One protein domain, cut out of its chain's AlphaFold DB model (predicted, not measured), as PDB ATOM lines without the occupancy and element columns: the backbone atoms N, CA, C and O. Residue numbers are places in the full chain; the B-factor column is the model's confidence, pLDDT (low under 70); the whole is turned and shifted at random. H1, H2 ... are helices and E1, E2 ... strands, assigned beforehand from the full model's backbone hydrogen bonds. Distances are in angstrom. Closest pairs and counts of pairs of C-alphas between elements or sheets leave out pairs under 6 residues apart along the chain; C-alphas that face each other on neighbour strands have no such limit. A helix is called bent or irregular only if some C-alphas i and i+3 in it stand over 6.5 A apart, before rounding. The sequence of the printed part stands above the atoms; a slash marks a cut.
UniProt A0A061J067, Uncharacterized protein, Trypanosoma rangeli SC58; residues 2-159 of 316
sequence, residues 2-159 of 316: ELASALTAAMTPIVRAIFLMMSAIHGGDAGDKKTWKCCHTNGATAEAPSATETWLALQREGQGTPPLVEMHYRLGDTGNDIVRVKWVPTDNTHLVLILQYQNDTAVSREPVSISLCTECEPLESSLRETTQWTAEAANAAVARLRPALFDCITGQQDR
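What this domain is: This is residues 2 to 159 of the 316 residues of an uncharacterized protein of Trypanosoma rangeli SC58 (UniProt A0A061J067). A strongly twisted, curled sheet of five strands bends round one helix, H2, which packs over it near the middle of the domain. Beyond H2 the bent helix H5 crosses it with arm H5a and covers E5 with arm H5b; H1 and H2 form a helical hairpin, while H3 only grazes the sheet. The printed part has 158 residues with five named helices and five named strands, along the chain H1 H2 E1 H3 E2 E3 E4 E5 H4 H5; the sheet, order E1 E2 E3 E4 E5, is antiparallel throughout. The class is mixed, helices and strands; the whole is compact, with a radius of gyration of the C-alphas of 14.8 A and spans of 45 by 32 by 29 A.

How they stand to each other: E2, residues 69 to 75, E3, residues 82 to 89, E4, residues 94 to 101, and E5, residues 112 to 117, form a meander, each strand the antiparallel neighbour of the one before. E1, residues 36 to 39, is the edge strand beside E2. Within hydrogen-bond range are N 37 and O 74 of E1 and E2, 2.9 A, N 71 and O 85 of E2 and E3, 2.9 A, N 86 and O 98 of E3 and E4, 2.8 A, and N 97 and O 114 of E4 and E5, 2.8 A. H2, residues 13 to 25, is on the sheet at a height of 7.2 A, over E4. H5, residues 135 to 157, was assigned as one helix by its hydrogen bonds but is bent, C-alphas 144 and 147 being 6.6 A apart; its arms are H5a, residues 135 to 144, and H5b, residues 147 to 157. H5b is on the sheet at a height of 9.7 A, over E5 and only just over E4, with 3 C-alphas; H2 and H5b make two layers with the sheet, helices on one face of it. H2 touches H5a with residues 20 to 24 alone, closest C-alphas Ala 24 and Val 142, 5.1 A. H1, residues 2 to 9, touches H2 at a shallow tilt of 10 degrees, opposite ways, closest C-alphas Leu 7 and Arg 16, 5.2 A. H4, residues 124 to 127, touches H5a, closest C-alphas Ser 126 and Ala 141, 4.9 A. H3, residues 53 to 58, only grazes the sheet; its closest C-alpha to E2 is that of Thr 54, 6.1 A from that of Met 71. In H1, H2, H3, H5a and H5b every O i to N i+4 pair is within hydrogen-bond range; H4 is too short for one.

Where its parts are: H1 begins at C-alpha 2, (136.555, 180.782, 211.181), and H5b ends at C-alpha 157, (112.586, 199.186, 202.980). E4 measures 23.4 A, E3 22.7 A, E2 19.8 A, H2 18.3 A and E5 16.7 A.

The domain as a whole: The C-alphas farthest apart are those of Ala 106 and Gln 132, 45.9 A. The printed part has no cut, and the link from E1 to H3 is long, with 13 residues. The mean pLDDT of the printed part is 85.1; it is under 70 at residues 62 to 63, 77 to 80, 103 to 110, 129 to 131 and 158 to 159.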
ATOM      1  N   GLU A   2     135.909 179.453 211.239       88.88
ATOM      2  CA  GLU A   2     136.555 180.782 211.181       88.88
ATOM      3  C   GLU A   2     135.800 181.922 211.893       88.88
ATOM      4  O   GLU A   2     136.430 182.770 212.524       88.88
ATOM      5  N   LEU A   3     134.460 181.926 211.862       91.75
ATOM      6  CA  LEU A   3     133.654 182.893 212.620       91.75
ATOM      7  C   LEU A   3     133.896 182.779 214.133       91.75
ATOM      8  O   LEU A   3     134.092 183.787 214.795       91.75
ATOM      9  N   ALA A   4     133.952 181.567 214.683       91.62
ATOM     10  CA  ALA A   4     134.143 181.365 216.118       91.62
ATOM     11  C   ALA A   4     135.538 181.820 216.588       91.62
ATOM     12  O   ALA A   4     135.672 182.444 217.642       91.62
ATOM     13  N   SER A   5     136.576 181.594 215.772       91.75
ATOM     14  CA  SER A   5     137.909 182.135 216.053       91.75
ATOM     15  C   SER A   5     137.947 183.661 215.931       91.75
ATOM     16  O   SER A   5     138.558 184.304 216.776       91.75
ATOM     17  N   ALA A   6     137.259 184.254 214.947       91.69
ATOM     18  CA  ALA A   6     137.174 185.709 214.804       91.69
ATOM     19  C   ALA A   6     136.437 186.374 215.984       91.69
ATOM     20  O   ALA A   6     136.930 187.354 216.529       91.69
ATOM     21  N   LEU A   7     135.315 185.806 216.439       92.50
ATOM     22  CA  LEU A   7     134.544 186.317 217.583       92.50
ATOM     23  C   LEU A   7     135.293 186.200 218.920       92.50
ATOM     24  O   LEU A   7     135.167 187.077 219.775       92.50
ATOM     25  N   THR A   8     136.094 185.142 219.087       91.19
ATOM     26  CA  THR A   8     136.959 184.962 220.267       91.19
ATOM     27  C   THR A   8     138.182 185.889 220.230       91.19
ATOM     28  O   THR A   8     138.618 186.359 221.275       91.19
ATOM     29  N   ALA A   9     138.739 186.158 219.043       89.44
ATOM     30  CA  ALA A   9     139.913 187.020 218.872       89.44
ATOM     31  C   ALA A   9     139.586 188.522 218.895       89.44
ATOM     32  O   ALA A   9     140.436 189.319 219.291       89.44
ATOM     33  N   ALA A  10     138.375 188.905 218.476       89.75
ATOM     34  CA  ALA A  10     137.895 190.278 218.558       89.75
ATOM     35  C   ALA A  10     137.932 190.777 220.010       89.75
ATOM     36  O   ALA A  10     137.575 190.044 220.935       89.75
ATOM     37  N   MET A  11     138.347 192.023 220.214       86.75
ATOM     38  CA  MET A  11     138.508 192.651 221.524       86.75
ATOM     39  C   MET A  11     137.211 193.339 221.972       86.75
ATOM     40  O   MET A  11     136.734 193.096 223.086       86.75
ATOM     41  N   THR A  12     136.595 194.139 221.100       88.69
ATOM     42  CA  THR A  12     135.392 194.933 221.392       88.69
ATOM     43  C   THR A  12     134.083 194.190 221.081       88.69
ATOM     44  O   THR A  12     134.040 193.305 220.221       88.69
ATOM     45  N   PRO A  13     132.968 194.544 221.753       89.56
ATOM     46  CA  PRO A  13     131.634 194.066 221.383       89.56
ATOM     47  C   PRO A  13     131.247 194.450 219.948       89.56
ATOM     48  O   PRO A  13     130.675 193.625 219.238       89.56
ATOM     49  N   ILE A  14     131.607 195.659 219.498       92.50
ATOM     50  CA  ILE A  14     131.212 196.171 218.181       92.50
ATOM     51  C   ILE A  14     131.819 195.358 217.027       92.50
ATOM     52  O   ILE A  14     131.113 195.022 216.078       92.50
ATOM     53  N   VAL A  15     133.084 194.932 217.126       93.12
ATOM     54  CA  VAL A  15     133.704 194.075 216.099       93.12
ATOM     55  C   VAL A  15     133.090 192.669 216.094       93.12
ATOM     56  O   VAL A  15     132.838 192.118 215.020       93.12
ATOM     57  N   ARG A  16     132.734 192.114 217.265       93.44
ATOM     58  CA  ARG A  16     131.972 190.849 217.346       93.44
ATOM     59  C   ARG A  16     130.599 190.970 216.681       93.44
ATOM     60  O   ARG A  16     130.214 190.094 215.909       93.44
ATOM     61  N   ALA A  17     129.890 192.073 216.924       94.69
ATOM     62  CA  ALA A  17     128.602 192.364 216.299       94.69
ATOM     63  C   ALA A  17     128.709 192.437 214.769       94.69
ATOM     64  O   ALA A  17     127.883 191.859 214.064       94.69
ATOM     65  N   ILE A  18     129.753 193.089 214.248       95.50
ATOM     66  CA  ILE A  18     129.994 193.195 212.805       95.50
ATOM     67  C   ILE A  18     130.298 191.821 212.193       95.50
ATOM     68  O   ILE A  18     129.671 191.471 211.195       95.50
ATOM     69  N   PHE A  19     131.144 190.987 212.810       95.44
ATOM     70  CA  PHE A  19     131.376 189.612 212.335       95.44
ATOM     71  C   PHE A  19     130.096 188.755 212.311       95.44
ATOM     72  O   PHE A  19     129.872 188.012 211.347       95.44
ATOM     73  N   LEU A  20     129.236 188.872 213.332       95.31
ATOM     74  CA  LEU A  20     127.932 188.200 213.356       95.31
ATOM     75  C   LEU A  20     127.010 188.715 212.243       95.31
ATOM     76  O   LEU A  20     126.464 187.903 211.502       95.31
ATOM     77  N   MET A  21     126.873 190.034 212.069       96.12
ATOM     78  CA  MET A  21     126.024 190.615 211.020       96.12
ATOM     79  C   MET A  21     126.516 190.283 209.612       96.12
ATOM     80  O   MET A  21     125.711 189.870 208.780       96.12
ATOM     81  N   MET A  22     127.824 190.383 209.343       95.56
ATOM     82  CA  MET A  22     128.415 189.983 208.058       95.56
ATOM     83  C   MET A  22     128.034 188.539 207.693       95.56
ATOM     84  O   MET A  22     127.717 188.242 206.538       95.56
ATOM     85  N   SER A  23     128.028 187.656 208.697       95.06
ATOM     86  CA  SER A  23     127.710 186.230 208.564       95.06
ATOM     87  C   SER A  23     126.205 185.932 208.545       95.06
ATOM     88  O   SER A  23     125.792 184.938 207.954       95.06
ATOM     89  N   ALA A  24     125.379 186.777 209.166       94.69
ATOM     90  CA  ALA A  24     123.922 186.679 209.136       94.69
ATOM     91  C   ALA A  24     123.347 187.135 207.790       94.69
ATOM     92  O   ALA A  24     122.486 186.443 207.242       94.69
ATOM     93  N   ILE A  25     123.874 188.232 207.232       93.69
ATOM     94  CA  ILE A  25     123.555 188.690 205.873       93.69
ATOM     95  C   ILE A  25     124.022 187.648 204.853       93.69
ATOM     96  O   ILE A  25     123.261 187.301 203.956       93.69
ATOM     97  N   HIS A  26     125.219 187.069 205.001       91.94
ATOM     98  CA  HIS A  26     125.652 185.976 204.127       91.94
ATOM     99  C   HIS A  26     124.723 184.751 204.237       91.94
ATOM    100  O   HIS A  26     124.482 184.218 205.323       91.94
ATOM    101  N   GLY A  27     124.192 184.296 203.101       86.06
ATOM    102  CA  GLY A  27     123.187 183.233 203.041       86.06
ATOM    103  C   GLY A  27     121.803 183.642 203.562       86.06
ATOM    104  O   GLY A  27     120.957 182.772 203.755       86.06
ATOM    105  N   GLY A  28     121.569 184.934 203.808       86.88
ATOM    106  CA  GLY A  28     120.242 185.481 204.077       86.88
ATOM    107  C   GLY A  28     119.344 185.461 202.841       86.88
ATOM    108  O   GLY A  28     119.839 185.479 201.710       86.88
ATOM    109  N   ASP A  29     118.029 185.417 203.059       85.31
ATOM    110  CA  ASP A  29     117.034 185.462 201.983       85.31
ATOM    111  C   ASP A  29     117.001 186.865 201.355       85.31
ATOM    112  O   ASP A  29     116.999 187.878 202.052       85.31
ATOM    113  N   ALA A  30     117.032 186.931 200.027       78.75
ATOM    114  CA  ALA A  30     116.939 188.178 199.271       78.75
ATOM    115  C   ALA A  30     115.545 188.404 198.660       78.75
ATOM    116  O   ALA A  30     115.374 189.350 197.891       78.75
ATOM    117  N   GLY A  31     114.577 187.532 198.958       76.81
ATOM    118  CA  GLY A  31     113.345 187.409 198.190       76.81
ATOM    119  C   GLY A  31     113.578 186.648 196.881       76.81
ATOM    120  O   GLY A  31     114.705 186.304 196.520       76.81
ATOM    121  N   ASP A  32     112.500 186.341 196.156       78.12
ATOM    122  CA  ASP A  32     112.535 185.694 194.831       78.12
ATOM    123  C   ASP A  32     113.371 184.397 194.742       78.12
ATOM    124  O   ASP A  32     113.870 184.034 193.674       78.12
ATOM    125  N   LYS A  33     113.520 183.670 195.862       79.44
ATOM    126  CA  LYS A  33     114.396 182.484 196.008       79.44
ATOM    127  C   LYS A  33     115.891 182.779 195.781       79.44
ATOM    128  O   LYS A  33     116.674 181.856 195.555       79.44
ATOM    129  N   LYS A  34     116.298 184.049 195.832       83.94
ATOM    130  CA  LYS A  34     117.695 184.494 195.792       83.94
ATOM    131  C   LYS A  34     118.263 184.530 197.214       83.94
ATOM    132  O   LYS A  34     117.538 184.667 198.191       83.94
ATOM    133  N   THR A  35     119.585 184.449 197.332       88.44
ATOM    134  CA  THR A  35     120.293 184.631 198.609       88.44
ATOM    135  C   THR A  35     121.368 185.699 198.483       88.44
ATOM    136  O   THR A  35     121.915 185.916 197.400       88.44
ATOM    137  N   TRP A  36     121.675 186.363 199.593       90.06
ATOM    138  CA  TRP A  36     122.779 187.314 199.689       90.06
ATOM    139  C   TRP A  36     124.103 186.548 199.762       90.06
ATOM    140  O   TRP A  36     124.385 185.863 200.748       90.06
ATOM    141  N   LYS A  37     124.940 186.666 198.731       91.31
ATOM    142  CA  LYS A  37     126.286 186.077 198.701       91.31
ATOM    143  C   LYS A  37     127.334 187.169 198.799       91.31
ATOM    144  O   LYS A  37     127.182 188.224 198.197       91.31
ATOM    145  N   CYS A  38     128.400 186.919 199.551       91.06
ATOM    146  CA  CYS A  38     129.502 187.872 199.657       91.06
ATOM    147  C   CYS A  38     130.191 188.017 198.298       91.06
ATOM    148  O   CYS A  38     130.308 187.042 197.551       91.06
ATOM    149  N   CYS A  39     130.689 189.207 197.988       88.88
ATOM    150  CA  CYS A  39     131.583 189.408 196.859       88.88
ATOM    151  C   CYS A  39     132.762 190.308 197.230       88.88
ATOM    152  O   CYS A  39     132.695 191.139 198.137       88.88
ATOM    153  N   HIS A  40     133.862 190.099 196.516       85.88
ATOM    154  CA  HIS A  40     135.015 190.984 196.522       85.88
ATOM    155  C   HIS A  40     134.648 192.341 195.916       85.88
ATOM    156  O   HIS A  40     133.693 192.461 195.146       85.88
ATOM    157  N   THR A  41     135.474 193.351 196.181       80.50
ATOM    158  CA  THR A  41     135.309 194.719 195.643       80.50
ATOM    159  C   THR A  41     135.261 194.806 194.109       80.50
ATOM    160  O   THR A  41     134.731 195.770 193.562       80.50
ATOM    161  N   ASN A  42     135.777 193.796 193.399       80.62
ATOM    162  CA  ASN A  42     135.701 193.662 191.938       80.62
ATOM    163  C   ASN A  42     134.418 192.952 191.437       80.62
ATOM    164  O   ASN A  42     134.296 192.675 190.245       80.62
ATOM    165  N   GLY A  43     133.487 192.608 192.332       76.38
ATOM    166  CA  GLY A  43     132.252 191.891 192.021       76.38
ATOM    167  C   GLY A  43     132.396 190.374 191.840       76.38
ATOM    168  O   GLY A  43     131.405 189.717 191.513       76.38
ATOM    169  N   ALA A  44     133.572 189.773 192.048       83.69
ATOM    170  CA  ALA A  44     133.723 188.316 192.062       83.69
ATOM    171  C   ALA A  44     133.084 187.720 193.329       83.69
ATOM    172  O   ALA A  44     133.256 188.257 194.422       83.69
ATOM    173  N   THR A  45     132.331 186.623 193.204       85.56
ATOM    174  CA  THR A  45     131.696 185.961 194.358       85.56
ATOM    175  C   THR A  45     132.763 185.401 195.303       85.56
ATOM    176  O   THR A  45     133.673 184.709 194.856       85.56
ATOM    177  N   ALA A  46     132.625 185.672 196.600       85.94
ATOM    178  CA  ALA A  46     133.446 185.097 197.659       85.94
ATOM    179  C   ALA A  46     132.699 183.913 198.296       85.94
ATOM    180  O   ALA A  46     131.517 184.031 198.629       85.94
ATOM    181  N   GLU A  47     133.381 182.780 198.484       84.81
ATOM    182  CA  GLU A  47     132.770 181.553 199.031       84.81
ATOM    183  C   GLU A  47     132.302 181.713 200.486       84.81
ATOM    184  O   GLU A  47     131.323 181.092 200.892       84.81
ATOM    185  N   ALA A  48     132.973 182.573 201.257       86.88
ATOM    186  CA  ALA A  48     132.660 182.863 202.652       86.88
ATOM    187  C   ALA A  48     132.987 184.330 202.999       86.88
ATOM    188  O   ALA A  48     133.823 184.946 202.331       86.88
ATOM    189  N   PRO A  49     132.394 184.905 204.067       87.94
ATOM    190  CA  PRO A  49     132.750 186.243 204.548       87.94
ATOM    191  C   PRO A  49     134.243 186.410 204.864       87.94
ATOM    192  O   PRO A  49     134.810 187.471 204.605       87.94
ATOM    193  N   SER A  50     134.882 185.348 205.359       90.62
ATOM    194  CA  SER A  50     136.300 185.271 205.726       90.62
ATOM    195  C   SER A  50     137.279 185.499 204.575       90.62
ATOM    196  O   SER A  50     138.391 185.965 204.813       90.62
ATOM    197  N   ALA A  51     136.863 185.231 203.336       87.31
ATOM    198  CA  ALA A  51     137.680 185.451 202.145       87.31
ATOM    199  C   ALA A  51     137.753 186.932 201.715       87.31
ATOM    200  O   ALA A  51     138.522 187.269 200.818       87.31
ATOM    201  N   THR A  52     136.958 187.820 202.324       88.06
ATOM    202  CA  THR A  52     136.901 189.240 201.938       88.06
ATOM    203  C   THR A  52     137.953 190.099 202.632       88.06
ATOM    204  O   THR A  52     138.347 189.863 203.777       88.06
ATOM    205  N   GLU A  53     138.361 191.170 201.955       88.00
ATOM    206  CA  GLU A  53     139.307 192.162 202.466       88.00
ATOM    207  C   GLU A  53     138.797 192.803 203.771       88.00
ATOM    208  O   GLU A  53     139.570 193.053 204.696       88.00
ATOM    209  N   THR A  54     137.480 192.998 203.868       88.81
ATOM    210  CA  THR A  54     136.757 193.537 205.027       88.81
ATOM    211  C   THR A  54     136.968 192.704 206.288       88.81
ATOM    212  O   THR A  54     137.275 193.242 207.352       88.81
ATOM    213  N   TRP A  55     136.831 191.382 206.176       91.38
ATOM    214  CA  TRP A  55     137.004 190.468 207.302       91.38
ATOM    215  C   TRP A  55     138.451 190.465 207.803       91.38
ATOM    216  O   TRP A  55     138.707 190.546 209.005       91.38
ATOM    217  N   LEU A  56     139.406 190.439 206.871       89.19
ATOM    218  CA  LEU A  56     140.837 190.493 207.170       89.19
ATOM    219  C   LEU A  56     141.264 191.841 207.774       89.19
ATOM    220  O   LEU A  56     142.237 191.888 208.529       89.19
ATOM    221  N   ALA A  57     140.553 192.931 207.467       87.38
ATOM    222  CA  ALA A  57     140.754 194.233 208.098       87.38
ATOM    223  C   ALA A  57     140.245 194.247 209.551       87.38
ATOM    224  O   ALA A  57     140.974 194.689 210.438       87.38
ATOM    225  N   LEU A  58     139.052 193.700 209.817       89.69
ATOM    226  CA  LEU A  58     138.498 193.583 211.175       89.69
ATOM    227  C   LEU A  58     139.388 192.758 212.113       89.69
ATOM    228  O   LEU A  58     139.538 193.104 213.279       89.69
ATOM    229  N   GLN A  59     140.050 191.712 211.611       87.75
ATOM    230  CA  GLN A  59     140.996 190.915 212.406       87.75
ATOM    231  C   GLN A  59     142.234 191.700 212.893       87.75
ATOM    232  O   GLN A  59     142.992 191.190 213.716       87.75
ATOM    233  N   ARG A  60     142.455 192.936 212.418       81.50
ATOM    234  CA  ARG A  60     143.558 193.821 212.841       81.50
ATOM    235  C   ARG A  60     143.145 194.851 213.899       81.50
ATOM    236  O   ARG A  60     143.908 195.775 214.163       81.50
ATOM    237  N   GLU A  61     141.986 194.667 214.532       72.56
ATOM    238  CA  GLU A  61     141.394 195.525 215.574       72.56
ATOM    239  C   GLU A  61     142.362 196.009 216.671       72.56
ATOM    240  O   GLU A  61     142.182 197.101 217.201       72.56
ATOM    241  N   GLY A  62     143.435 195.269 216.978       63.84
ATOM    242  CA  GLY A  62     144.503 195.733 217.880       63.84
ATOM    243  C   GLY A  62     145.227 197.019 217.432       63.84
ATOM    244  O   GLY A  62     146.033 197.555 218.186       63.84
ATOM    245  N   GLN A  63     144.955 197.519 216.220       67.44
ATOM    246  CA  GLN A  63     145.395 198.819 215.691       67.44
ATOM    247  C   GLN A  63     144.303 199.912 215.778       67.44
ATOM    248  O   GLN A  63     144.527 201.036 215.334       67.44
ATOM    249  N   GLY A  64     143.143 199.588 216.358       72.00
ATOM    250  CA  GLY A  64     141.931 200.405 216.418       72.00
ATOM    251  C   GLY A  64     140.783 199.804 215.596       72.00
ATOM    252  O   GLY A  64     140.996 199.233 214.525       72.00
ATOM    253  N   THR A  65     139.548 199.956 216.081       78.88
ATOM    254  CA  THR A  65     138.335 199.616 215.320       78.88
ATOM    255  C   THR A  65     138.218 200.534 214.094       78.88
ATOM    256  O   THR A  65     138.312 201.754 214.255       78.88
ATOM    257  N   PRO A  66     137.996 200.011 212.872       83.12
ATOM    258  CA  PRO A  66     137.824 200.856 211.694       83.12
ATOM    259  C   PRO A  66     136.603 201.789 211.829       83.12
ATOM    260  O   PRO A  66     135.526 201.309 212.184       83.12
ATOM    261  N   PRO A  67     136.712 203.091 211.493       86.06
ATOM    262  CA  PRO A  67     135.597 204.047 211.594       86.06
ATOM    263  C   PRO A  67     134.493 203.796 210.554       86.06
ATOM    264  O   PRO A  67     133.379 204.301 210.670       86.06
ATOM    265  N   LEU A  68     134.808 203.023 209.517       90.69
ATOM    266  CA  LEU A  68     133.876 202.509 208.531       90.69
ATOM    267  C   LEU A  68     134.340 201.106 208.148       90.69
ATOM    268  O   LEU A  68     135.505 200.899 207.800       90.69
ATOM    269  N   VAL A  69     133.410 200.163 208.173       92.38
ATOM    270  CA  VAL A  69     133.587 198.801 207.680       92.38
ATOM    271  C   VAL A  69     132.632 198.629 206.509       92.38
ATOM    272  O   VAL A  69     131.469 199.008 206.599       92.38
ATOM    273  N   GLU A  70     133.104 198.086 205.394       93.00
ATOM    274  CA  GLU A  70     132.315 197.990 204.166       93.00
ATOM    275  C   GLU A  70     132.498 196.632 203.507       93.00
ATOM    276  O   GLU A  70     133.624 196.167 203.368       93.00
ATOM    277  N   MET A  71     131.402 196.034 203.049       91.69
ATOM    278  CA  MET A  71     131.381 194.764 202.333       91.69
ATOM    279  C   MET A  71     130.376 194.824 201.183       91.69
ATOM    280  O   MET A  71     129.356 195.510 201.274       91.69
ATOM    281  N   HIS A  72     130.647 194.114 200.090       91.56
ATOM    282  CA  HIS A  72     129.710 194.001 198.972       91.56
ATOM    283  C   HIS A  72     129.042 192.623 198.987       91.56
ATOM    284  O   HIS A  72     129.656 191.610 199.331       91.56
ATOM    285  N   TYR A  73     127.766 192.602 198.615       90.62
ATOM    286  CA  TYR A  73     126.964 191.395 198.468       90.62
ATOM    287  C   TYR A  73     126.300 191.373 197.094       90.62
ATOM    288  O   TYR A  73     125.798 192.394 196.629       90.62
ATOM    289  N   ARG A  74     126.253 190.201 196.463       88.38
ATOM    290  CA  ARG A  74     125.468 189.913 195.259       88.38
ATOM    291  C   ARG A  74     124.150 189.247 195.660       88.38
ATOM    292  O   ARG A  74     124.150 188.361 196.516       88.38
ATOM    293  N   LEU A  75     123.046 189.624 195.014       85.94
ATOM    294  CA  LEU A  75     121.753 188.950 195.175       85.94
ATOM    295  C   LEU A  75     121.606 187.819 194.140       85.94
ATOM    296  O   LEU A  75     121.366 188.059 192.956       85.94
ATOM    297  N   GLY A  76     121.714 186.570 194.600       77.19
ATOM    298  CA  GLY A  76     121.614 185.366 193.767       77.19
ATOM    299  C   GLY A  76     122.877 185.035 192.957       77.19
ATOM    300  O   GLY A  76     123.890 185.725 193.019       77.19
ATOM    301  N   ASP A  77     122.823 183.943 192.193       64.44
ATOM    302  CA  ASP A  77     124.010 183.369 191.529       64.44
ATOM    303  C   ASP A  77     124.380 184.019 190.188       64.44
ATOM    304  O   ASP A  77     125.519 183.910 189.739       64.44
ATOM    305  N   THR A  78     123.431 184.704 189.550       59.56
ATOM    306  CA  THR A  78     123.564 185.253 188.187       59.56
ATOM    307  C   THR A  78     123.334 186.766 188.107       59.56
ATOM    308  O   THR A  78     123.359 187.333 187.017       59.56
ATOM    309  N   GLY A  79     123.095 187.432 189.241       58.56
ATOM    310  CA  GLY A  79     122.744 188.852 189.289       58.56
ATOM    311  C   GLY A  79     123.934 189.798 189.093       58.56
ATOM    312  O   GLY A  79     125.007 189.605 189.670       58.56
ATOM    313  N   ASN A  80     123.708 190.888 188.356       65.94
ATOM    314  CA  ASN A  80     124.542 192.097 188.437       65.94
ATOM    315  C   ASN A  80     124.186 192.959 189.667       65.94
ATOM    316  O   ASN A  80     124.851 193.961 189.931       65.94
ATOM    317  N   ASP A  81     123.154 192.565 190.414       79.88
ATOM    318  CA  ASP A  81     122.603 193.260 191.572       79.88
ATOM    319  C   ASP A  81     123.590 193.190 192.750       79.88
ATOM    320  O   ASP A  81     123.646 192.196 193.480       79.88
ATOM    321  N   ILE A  82     124.391 194.246 192.909       85.88
ATOM    322  CA  ILE A  82     125.337 194.412 194.017       85.88
ATOM    323  C   ILE A  82     124.742 195.381 195.043       85.88
ATOM    324  O   ILE A  82     124.372 196.508 194.706       85.88
ATOM    325  N   VAL A  83     124.712 194.962 196.307       87.94
ATOM    326  CA  VAL A  83     124.442 195.821 197.462       87.94
ATOM    327  C   VAL A  83     125.734 196.049 198.234       87.94
ATOM    328  O   VAL A  83     126.418 195.119 198.656       87.94
ATOM    329  N   ARG A  84     126.049 197.322 198.441       90.88
ATOM    330  CA  ARG A  84     127.117 197.800 199.312       90.88
ATOM    331  C   ARG A  84     126.555 197.932 200.721       90.88
ATOM    332  O   ARG A  84     125.695 198.777 200.956       90.88
ATOM    333  N   VAL A  85     127.044 197.112 201.640       93.06
ATOM    334  CA  VAL A  85     126.688 197.163 203.059       93.06
ATOM    335  C   VAL A  85     127.825 197.833 203.820       93.06
ATOM    336  O   VAL A  85     128.996 197.501 203.631       93.06
ATOM    337  N   LYS A  86     127.484 198.807 204.660       94.69
ATOM    338  CA  LYS A  86     128.419 199.567 205.488       94.69
ATOM    339  C   LYS A  86     128.002 199.463 206.946       94.69
ATOM    340  O   LYS A  86     126.828 199.642 207.250       94.69
ATOM    341  N   TRP A  87     128.962 199.261 207.834       95.44
ATOM    342  CA  TRP A  87     128.802 199.434 209.272       95.44
ATOM    343  C   TRP A  87     129.646 200.634 209.688       95.44
ATOM    344  O   TRP A  87     130.845 200.680 209.406       95.44
ATOM    345  N   VAL A  88     129.017 201.606 210.339       94.75
ATOM    346  CA  VAL A  88     129.657 202.806 210.884       94.75
ATOM    347  C   VAL A  88     129.579 202.715 212.408       94.75
ATOM    348  O   VAL A  88     128.527 203.041 212.960       94.75
ATOM    349  N   PRO A  89     130.625 202.232 213.103       92.38
ATOM    350  CA  PRO A  89     130.700 202.316 214.557       92.38
ATOM    351  C   PRO A  89     130.670 203.781 214.991       92.38
ATOM    352  O   PRO A  89     131.476 204.582 214.518       92.38
ATOM    353  N   THR A  90     129.748 204.138 215.881       90.81
ATOM    354  CA  THR A  90     129.721 205.468 216.508       90.81
ATOM    355  C   THR A  90     130.440 205.456 217.853       90.81
ATOM    356  O   THR A  90     131.054 206.450 218.229       90.81
ATOM    357  N   ASP A  91     130.410 204.315 218.545       89.19
ATOM    358  CA  ASP A  91     131.183 204.022 219.752       89.19
ATOM    359  C   ASP A  91     131.417 202.490 219.872       89.19
ATOM    360  O   ASP A  91     131.439 201.779 218.865       89.19
ATOM    361  N   ASN A  92     131.651 201.972 221.084       85.62
ATOM    362  CA  ASN A  92     131.911 200.548 221.334       85.62
ATOM    363  C   ASN A  92     130.648 199.667 221.434       85.62
ATOM    364  O   ASN A  92     130.790 198.441 221.507       85.62
ATOM    365  N   THR A  93     129.450 200.257 221.461       90.19
ATOM    366  CA  THR A  93     128.160 199.560 221.576       90.19
ATOM    367  C   THR A  93     127.172 199.939 220.470       90.19
ATOM    368  O   THR A  93     126.374 199.095 220.070       90.19
ATOM    369  N   HIS A  94     127.260 201.137 219.893       93.25
ATOM    370  CA  HIS A  94     126.380 201.627 218.833       93.25
ATOM    371  C   HIS A  94     127.051 201.634 217.453       93.25
ATOM    372  O   HIS A  94     128.218 202.009 217.289       93.25
ATOM    373  N   LEU A  95     126.277 201.270 216.430       95.44
ATOM    374  CA  LEU A  95     126.650 201.418 215.025       95.44
ATOM    375  C   LEU A  95     125.445 201.753 214.146       95.44
ATOM    376  O   LEU A  95     124.299 201.449 214.482       95.44
ATOM    377  N   VAL A  96     125.721 202.313 212.970       94.50
ATOM    378  CA  VAL A  96     124.739 202.457 211.890       94.50
ATOM    379  C   VAL A  96     125.074 201.477 210.769       94.50
ATOM    380  O   VAL A  96     126.170 201.506 210.204       94.50
ATOM    381  N   LEU A  97     124.119 200.613 210.442       94.44
ATOM    382  CA  LEU A  97     124.128 199.740 209.275       94.44
ATOM    383  C   LEU A  97     123.491 200.485 208.095       94.44
ATOM    384  O   LEU A  97     122.356 200.944 208.199       94.44
ATOM    385  N   ILE A  98     124.203 200.606 206.975       92.56
ATOM    386  CA  ILE A  98     123.718 201.270 205.758       92.56
ATOM    387  C   ILE A  98     123.773 200.289 204.587       92.56
ATOM    388  O   ILE A  98     124.845 199.769 204.272       92.56
ATOM    389  N   LEU A  99     122.645 200.072 203.910       90.69
ATOM    390  CA  LEU A  99     122.548 199.250 202.702       90.69
ATOM    391  C   LEU A  99     122.303 200.143 201.481       90.69
ATOM    392  O   LEU A  99     121.335 200.898 201.434       90.69
ATOM    393  N   GLN A 100     123.179 200.049 200.482       87.75
ATOM    394  CA  GLN A 100     123.143 200.861 199.267       87.75
ATOM    395  C   GLN A 100     123.195 199.959 198.025       87.75
ATOM    396  O   GLN A 100     124.226 199.350 197.734       87.75
ATOM    397  N   TYR A 101     122.094 199.888 197.276       82.75
ATOM    398  CA  TYR A 101     122.035 199.195 195.985       82.75
ATOM    399  C   TYR A 101     122.887 199.961 194.956       82.75
ATOM    400  O   TYR A 101     122.747 201.175 194.825       82.75
ATOM    401  N   GLN A 102     123.804 199.278 194.259       73.06
ATOM    402  CA  GLN A 102     124.703 199.917 193.283       73.06
ATOM    403  C   GLN A 102     124.141 199.932 191.853       73.06
ATOM    404  O   GLN A 102     124.352 200.904 191.136       73.06
ATOM    405  N   ASN A 103     123.457 198.858 191.440       61.78
ATOM    406  CA  ASN A 103     123.216 198.554 190.020       61.78
ATOM    407  C   ASN A 103     121.734 198.446 189.610       61.78
ATOM    408  O   ASN A 103     121.465 198.130 188.452       61.78
ATOM    409  N   ASP A 104     120.779 198.712 190.508       53.88
ATOM    410  CA  ASP A 104     119.355 198.760 190.139       53.88
ATOM    411  C   ASP A 104     119.056 200.077 189.397       53.88
ATOM    412  O   ASP A 104     118.661 201.089 189.973       53.88
ATOM    413  N   THR A 105     119.320 200.078 188.090       47.31
ATOM    414  CA  THR A 105     119.074 201.221 187.199       47.31
ATOM    415  C   THR A 105     117.591 201.439 186.892       47.31
ATOM    416  O   THR A 105     117.248 202.459 186.295       47.31
ATOM    417  N   ALA A 106     116.715 200.507 187.288       46.22
ATOM    418  CA  ALA A 106     115.271 200.603 187.100       46.22
ATOM    419  C   ALA A 106     114.563 201.198 188.328       46.22
ATOM    420  O   ALA A 106     113.562 201.899 188.170       46.22
ATOM    421  N   VAL A 107     115.084 200.956 189.535       51.03
ATOM    422  CA  VAL A 107     114.544 201.492 190.789       51.03
ATOM    423  C   VAL A 107     115.668 202.098 191.626       51.03
ATOM    424  O   VAL A 107     116.421 201.395 192.299       51.03
ATOM    425  N   SER A 108     115.741 203.432 191.647       50.06
ATOM    426  CA  SER A 108     116.591 204.160 192.595       50.06
ATOM    427  C   SER A 108     116.042 203.976 194.013       50.06
ATOM    428  O   SER A 108     115.216 204.752 194.485       50.06
ATOM    429  N   ARG A 109     116.472 202.902 194.681       65.31
ATOM    430  CA  ARG A 109     116.183 202.663 196.097       65.31
ATOM    431  C   ARG A 109     117.047 203.598 196.935       65.31
ATOM    432  O   ARG A 109     118.273 203.588 196.801       65.31
ATOM    433  N   GLU A 110     116.414 204.386 197.799       69.44
ATOM    434  CA  GLU A 110     117.136 205.188 198.785       69.44
ATOM    435  C   GLU A 110     118.002 204.285 199.688       69.44
ATOM    436  O   GLU A 110     117.648 203.125 199.934       69.44
ATOM    437  N   PRO A 111     119.170 204.764 200.156       81.81
ATOM    438  CA  PRO A 111     120.024 203.978 201.035       81.81
ATOM    439  C   PRO A 111     119.321 203.738 202.375       81.81
ATOM    440  O   PRO A 111     118.981 204.676 203.092       81.81
ATOM    441  N   VAL A 112     119.151 202.470 202.739       84.75
ATOM    442  CA  VAL A 112     118.495 202.076 203.990       84.75
ATOM    443  C   VAL A 112     119.480 202.246 205.139       84.75
ATOM    444  O   VAL A 112     120.549 201.640 205.102       84.75
ATOM    445  N   SER A 113     119.127 203.026 206.163       89.12
ATOM    446  CA  SER A 113     119.931 203.211 207.380       89.12
ATOM    447  C   SER A 113     119.228 202.639 208.611       89.12
ATOM    448  O   SER A 113     118.093 203.015 208.903       89.12
ATOM    449  N   ILE A 114     119.917 201.779 209.358       91.50
ATOM    450  CA  ILE A 114     119.416 201.113 210.565       91.50
ATOM    451  C   ILE A 114     120.412 201.370 211.697       91.50
ATOM    452  O   ILE A 114     121.578 200.987 211.596       91.50
ATOM    453  N   SER A 115     119.966 202.002 212.780       92.62
ATOM    454  CA  SER A 115     120.767 202.146 214.001       92.62
ATOM    455  C   SER A 115     120.637 200.886 214.853       92.62
ATOM    456  O   SER A 115     119.525 200.420 215.092       92.62
ATOM    457  N   LEU A 116     121.762 200.339 215.312       93.50
ATOM    458  CA  LEU A 116     121.830 199.105 216.096       93.50
ATOM    459  C   LEU A 116     122.718 199.315 217.330       93.50
ATOM    460  O   LEU A 116     123.729 200.015 217.258       93.50
ATOM    461  N   CYS A 117     122.356 198.680 218.446       92.56
ATOM    462  CA  CYS A 117     123.139 198.673 219.682       92.56
ATOM    463  C   CYS A 117     123.443 197.231 220.104       92.56
ATOM    464  O   CYS A 117     122.568 196.376 220.021       92.56
ATOM    465  N   THR A 118     124.660 196.945 220.574       91.75
ATOM    466  CA  THR A 118     125.059 195.621 221.084       91.75
ATOM    467  C   THR A 118     124.338 195.220 222.369       91.75
ATOM    468  O   THR A 118     124.326 194.042 222.715       91.75
ATOM    469  N   GLU A 119     123.766 196.195 223.073       92.12
ATOM    470  CA  GLU A 119     123.003 196.044 224.319       92.12
ATOM    471  C   GLU A 119     121.483 196.087 224.070       92.12
ATOM    472  O   GLU A 119     120.704 196.270 225.000       92.12
ATOM    473  N   CYS A 120     121.047 195.963 222.810       90.69
ATOM    474  CA  CYS A 120     119.638 195.869 222.430       90.69
ATOM    475  C   CYS A 120     119.428 194.773 221.375       90.69
ATOM    476  O   CYS A 120     120.342 194.406 220.630       90.69
ATOM    477  N   GLU A 121     118.203 194.263 221.254       91.25
ATOM    478  CA  GLU A 121     117.842 193.399 220.127       91.25
ATOM    479  C   GLU A 121     117.969 194.146 218.782       91.25
ATOM    480  O   GLU A 121     117.704 195.350 218.721       91.25
ATOM    481  N   PRO A 122     118.383 193.465 217.694       90.50
ATOM    482  CA  PRO A 122     118.585 192.014 217.561       90.50
ATOM    483  C   PRO A 122     119.983 191.498 217.980       90.50
ATOM    484  O   PRO A 122     120.297 190.318 217.794       90.50
ATOM    485  N   LEU A 123     120.870 192.370 218.475       92.00
ATOM    486  CA  LEU A 123     122.266 192.018 218.760       92.00
ATOM    487  C   LEU A 123     122.476 191.449 220.170       92.00
ATOM    488  O   LEU A 123     123.314 190.560 220.323       92.00
ATOM    489  N   GLU A 124     121.719 191.909 221.171       92.12
ATOM    490  CA  GLU A 124     121.860 191.500 222.578       92.12
ATOM    491  C   GLU A 124     121.768 189.973 222.746       92.12
ATOM    492  O   GLU A 124     122.755 189.338 223.132       92.12
ATOM    493  N   SER A 125     120.639 189.351 222.376       88.56
ATOM    494  CA  SER A 125     120.444 187.891 222.428       88.56
ATOM    495  C   SER A 125     121.527 187.095 221.697       88.56
ATOM    496  O   SER A 125     121.813 185.945 222.062       88.56
ATOM    497  N   SER A 126     122.123 187.692 220.664       88.62
ATOM    498  CA  SER A 126     123.142 187.082 219.817       88.62
ATOM    499  C   SER A 126     124.545 187.179 220.415       88.62
ATOM    500  O   SER A 126     125.308 186.235 220.240       88.62
ATOM    501  N   LEU A 127     124.879 188.259 221.131       88.19
ATOM    502  CA  LEU A 127     126.202 188.526 221.725       88.19
ATOM    503  C   LEU A 127     126.351 188.054 223.181       88.19
ATOM    504  O   LEU A 127     127.465 187.999 223.705       88.19
ATOM    505  N   ARG A 128     125.235 187.754 223.849       81.56
ATOM    506  CA  ARG A 128     125.175 187.479 225.286       81.56
ATOM    507  C   ARG A 128     126.058 186.302 225.740       81.56
ATOM    508  O   ARG A 128     126.035 185.212 225.172       81.56
ATOM    509  N   GLU A 129     126.790 186.533 226.833       59.75
ATOM    510  CA  GLU A 129     127.442 185.527 227.697       59.75
ATOM    511  C   GLU A 129     128.502 184.593 227.056       59.75
ATOM    512  O   GLU A 129     128.904 183.610 227.676       59.75
ATOM    513  N   THR A 130     129.058 184.913 225.878       65.06
ATOM    514  CA  THR A 130     130.164 184.138 225.264       65.06
ATOM    515  C   THR A 130     131.457 184.945 225.093       65.06
ATOM    516  O   THR A 130     131.652 185.680 224.128       65.06
ATOM    517  N   THR A 131     132.401 184.763 226.025       67.06
ATOM    518  CA  THR A 131     133.803 185.214 225.880       67.06
ATOM    519  C   THR A 131     134.665 184.221 225.096       67.06
ATOM    520  O   THR A 131     135.663 184.613 224.497       67.06
ATOM    521  N   GLN A 132     134.273 182.945 225.062       84.06
ATOM    522  CA  GLN A 132     134.850 181.908 224.207       84.06
ATOM    523  C   GLN A 132     133.762 181.386 223.271       84.06
ATOM    524  O   GLN A 132     132.722 180.915 223.730       84.06
ATOM    525  N   TRP A 133     133.996 181.471 221.964       90.69
ATOM    526  CA  TRP A 133     133.025 181.063 220.954       90.69
ATOM    527  C   TRP A 133     133.366 179.690 220.386       90.69
ATOM    528  O   TRP A 133     134.484 179.460 219.923       90.69
ATOM    529  N   THR A 134     132.381 178.790 220.351       91.75
ATOM    530  CA  THR A 134     132.465 177.541 219.579       91.75
ATOM    531  C   THR A 134     131.828 177.715 218.198       91.75
ATOM    532  O   THR A 134     131.118 178.693 217.940       91.75
ATOM    533  N   ALA A 135     132.071 176.772 217.285       91.75
ATOM    534  CA  ALA A 135     131.475 176.812 215.950       91.75
ATOM    535  C   ALA A 135     129.942 176.675 216.001       91.75
ATOM    536  O   ALA A 135     129.236 177.327 215.235       91.75
ATOM    537  N   GLU A 136     129.433 175.872 216.931       91.62
ATOM    538  CA  GLU A 136     128.011 175.628 217.165       91.62
ATOM    539  C   GLU A 136     127.340 176.879 217.742       91.62
ATOM    540  O   GLU A 136     126.315 177.311 217.220       91.62
ATOM    541  N   ALA A 137     127.951 177.505 218.756       91.19
ATOM    542  CA  ALA A 137     127.457 178.744 219.357       91.19
ATOM    543  C   ALA A 137     127.424 179.898 218.342       91.19
ATOM    544  O   ALA A 137     126.421 180.601 218.235       91.19
ATOM    545  N   ALA A 138     128.481 180.046 217.534       92.62
ATOM    546  CA  ALA A 138     128.541 181.043 216.469       92.62
ATOM    547  C   ALA A 138     127.459 180.813 215.396       92.62
ATOM    548  O   ALA A 138     126.756 181.747 215.014       92.62
ATOM    549  N   ASN A 139     127.266 179.564 214.953       92.81
ATOM    550  CA  ASN A 139     126.214 179.216 213.997       92.81
ATOM    551  C   ASN A 139     124.806 179.445 214.577       92.81
ATOM    552  O   ASN A 139     123.929 179.936 213.870       92.81
ATOM    553  N   ALA A 140     124.587 179.135 215.859       92.00
ATOM    554  CA  ALA A 140     123.318 179.371 216.547       92.00
ATOM    555  C   ALA A 140     123.032 180.869 216.757       92.00
ATOM    556  O   ALA A 140     121.888 181.298 216.627       92.00
ATOM    557  N   ALA A 141     124.050 181.686 217.044       93.19
ATOM    558  CA  ALA A 141     123.916 183.142 217.081       93.19
ATOM    559  C   ALA A 141     123.559 183.704 215.698       93.19
ATOM    560  O   ALA A 141     122.592 184.446 215.583       93.19
ATOM    561  N   VAL A 142     124.245 183.274 214.632       94.38
ATOM    562  CA  VAL A 142     123.921 183.667 213.248       94.38
ATOM    563  C   VAL A 142     122.500 183.255 212.848       94.38
ATOM    564  O   VAL A 142     121.782 184.049 212.243       94.38
ATOM    565  N   ALA A 143     122.066 182.043 213.206       92.94
ATOM    566  CA  ALA A 143     120.722 181.554 212.905       92.94
ATOM    567  C   ALA A 143     119.612 182.325 213.646       92.94
ATOM    568  O   ALA A 143     118.524 182.471 213.094       92.94
ATOM    569  N   ARG A 144     119.885 182.835 214.858       92.56
ATOM    570  CA  ARG A 144     118.968 183.706 215.616       92.56
ATOM    571  C   ARG A 144     118.978 185.148 215.104       92.56
ATOM    572  O   ARG A 144     117.912 185.720 214.911       92.56
ATOM    573  N   LEU A 145     120.160 185.705 214.835       94.44
ATOM    574  CA  LEU A 145     120.330 187.077 214.351       94.44
ATOM    575  C   LEU A 145     119.715 187.283 212.965       94.44
ATOM    576  O   LEU A 145     119.115 188.321 212.716       94.44
ATOM    577  N   ARG A 146     119.873 186.312 212.055       94.56
ATOM    578  CA  ARG A 146     119.448 186.437 210.653       94.56
ATOM    579  C   ARG A 146     117.986 186.880 210.488       94.56
ATOM    580  O   ARG A 146     117.816 187.925 209.872       94.56
ATOM    581  N   PRO A 147     116.953 186.168 210.983       92.44
ATOM    582  CA  PRO A 147     115.566 186.597 210.787       92.44
ATOM    583  C   PRO A 147     115.333 188.017 211.314       92.44
ATOM    584  O   PRO A 147     114.954 188.883 210.537       92.44
ATOM    585  N   ALA A 148     115.705 188.301 212.567       91.38
ATOM    586  CA  ALA A 148     115.471 189.610 213.177       91.38
ATOM    587  C   ALA A 148     116.230 190.760 212.478       91.38
ATOM    588  O   ALA A 148     115.709 191.865 212.350       91.38
ATOM    589  N   LEU A 149     117.445 190.509 211.972       91.94
ATOM    590  CA  LEU A 149     118.192 191.482 211.172       91.94
ATOM    591  C   LEU A 149     117.507 191.748 209.825       91.94
ATOM    592  O   LEU A 149     117.443 192.898 209.394       91.94
ATOM    593  N   PHE A 150     116.990 190.709 209.166       90.25
ATOM    594  CA  PHE A 150     116.251 190.864 207.915       90.25
ATOM    595  C   PHE A 150     114.892 191.540 208.121       90.25
ATOM    596  O   PHE A 150     114.559 192.396 207.311       90.25
ATOM    597  N   ASP A 151     114.190 191.278 209.225       89.19
ATOM    598  CA  ASP A 151     112.965 191.995 209.613       89.19
ATOM    599  C   ASP A 151     113.228 193.501 209.825       89.19
ATOM    600  O   ASP A 151     112.430 194.348 209.421       89.19
ATOM    601  N   CYS A 152     114.381 193.871 210.399       86.50
ATOM    602  CA  CYS A 152     114.802 195.275 210.484       86.50
ATOM    603  C   CYS A 152     115.120 195.889 209.108       86.50
ATOM    604  O   CYS A 152     114.853 197.073 208.895       86.50
ATOM    605  N   ILE A 153     115.694 195.116 208.179       87.06
ATOM    606  CA  ILE A 153     116.016 195.573 206.817       87.06
ATOM    607  C   ILE A 153     114.737 195.768 205.997       87.06
ATOM    608  O   ILE A 153     114.554 196.844 205.428       87.06
ATOM    609  N   THR A 154     113.841 194.780 205.959       82.88
ATOM    610  CA  THR A 154     112.560 194.871 205.240       82.88
ATOM    611  C   THR A 154     111.671 195.947 205.850       82.88
ATOM    612  O   THR A 154     111.189 196.807 205.124       82.88
ATOM    613  N   GLY A 155     111.571 196.023 207.180       76.56
ATOM    614  CA  GLY A 155     110.785 197.047 207.872       76.56
ATOM    615  C   GLY A 155     111.219 198.496 207.600       76.56
ATOM    616  O   GLY A 155     110.387 199.395 207.704       76.56
ATOM    617  N   GLN A 156     112.482 198.752 207.228       74.69
ATOM    618  CA  GLN A 156     112.916 200.076 206.745       74.69
ATOM    619  C   GLN A 156     112.832 200.231 205.215       74.69
ATOM    620  O   GLN A 156     112.744 201.361 204.748       74.69
ATOM    621  N   GLN A 157     112.833 199.144 204.434       73.12
ATOM    622  CA  GLN A 157     112.586 199.186 202.980       73.12
ATOM    623  C   GLN A 157     111.109 199.426 202.645       73.12
ATOM    624  O   GLN A 157     110.804 200.203 201.745       73.12
ATOM    625  N   ASP A 158     110.209 198.790 203.392       62.09
ATOM    626  CA  ASP A 158     108.757 198.883 203.226       62.09
ATOM    627  C   ASP A 158     108.159 200.103 203.941       62.09
ATOM    628  O   ASP A 158     106.961 200.368 203.825       62.09
ATOM    629  N   ARG A 159     108.973 200.866 204.686       51.47
ATOM    630  CA  ARG A 159     108.521 202.086 205.354       51.47
ATOM    631  C   ARG A 159     108.140 203.115 204.284       51.47
ATOM    632  O   ARG A 159     109.032 203.631 203.610       51.47
TER     633      ARG A 159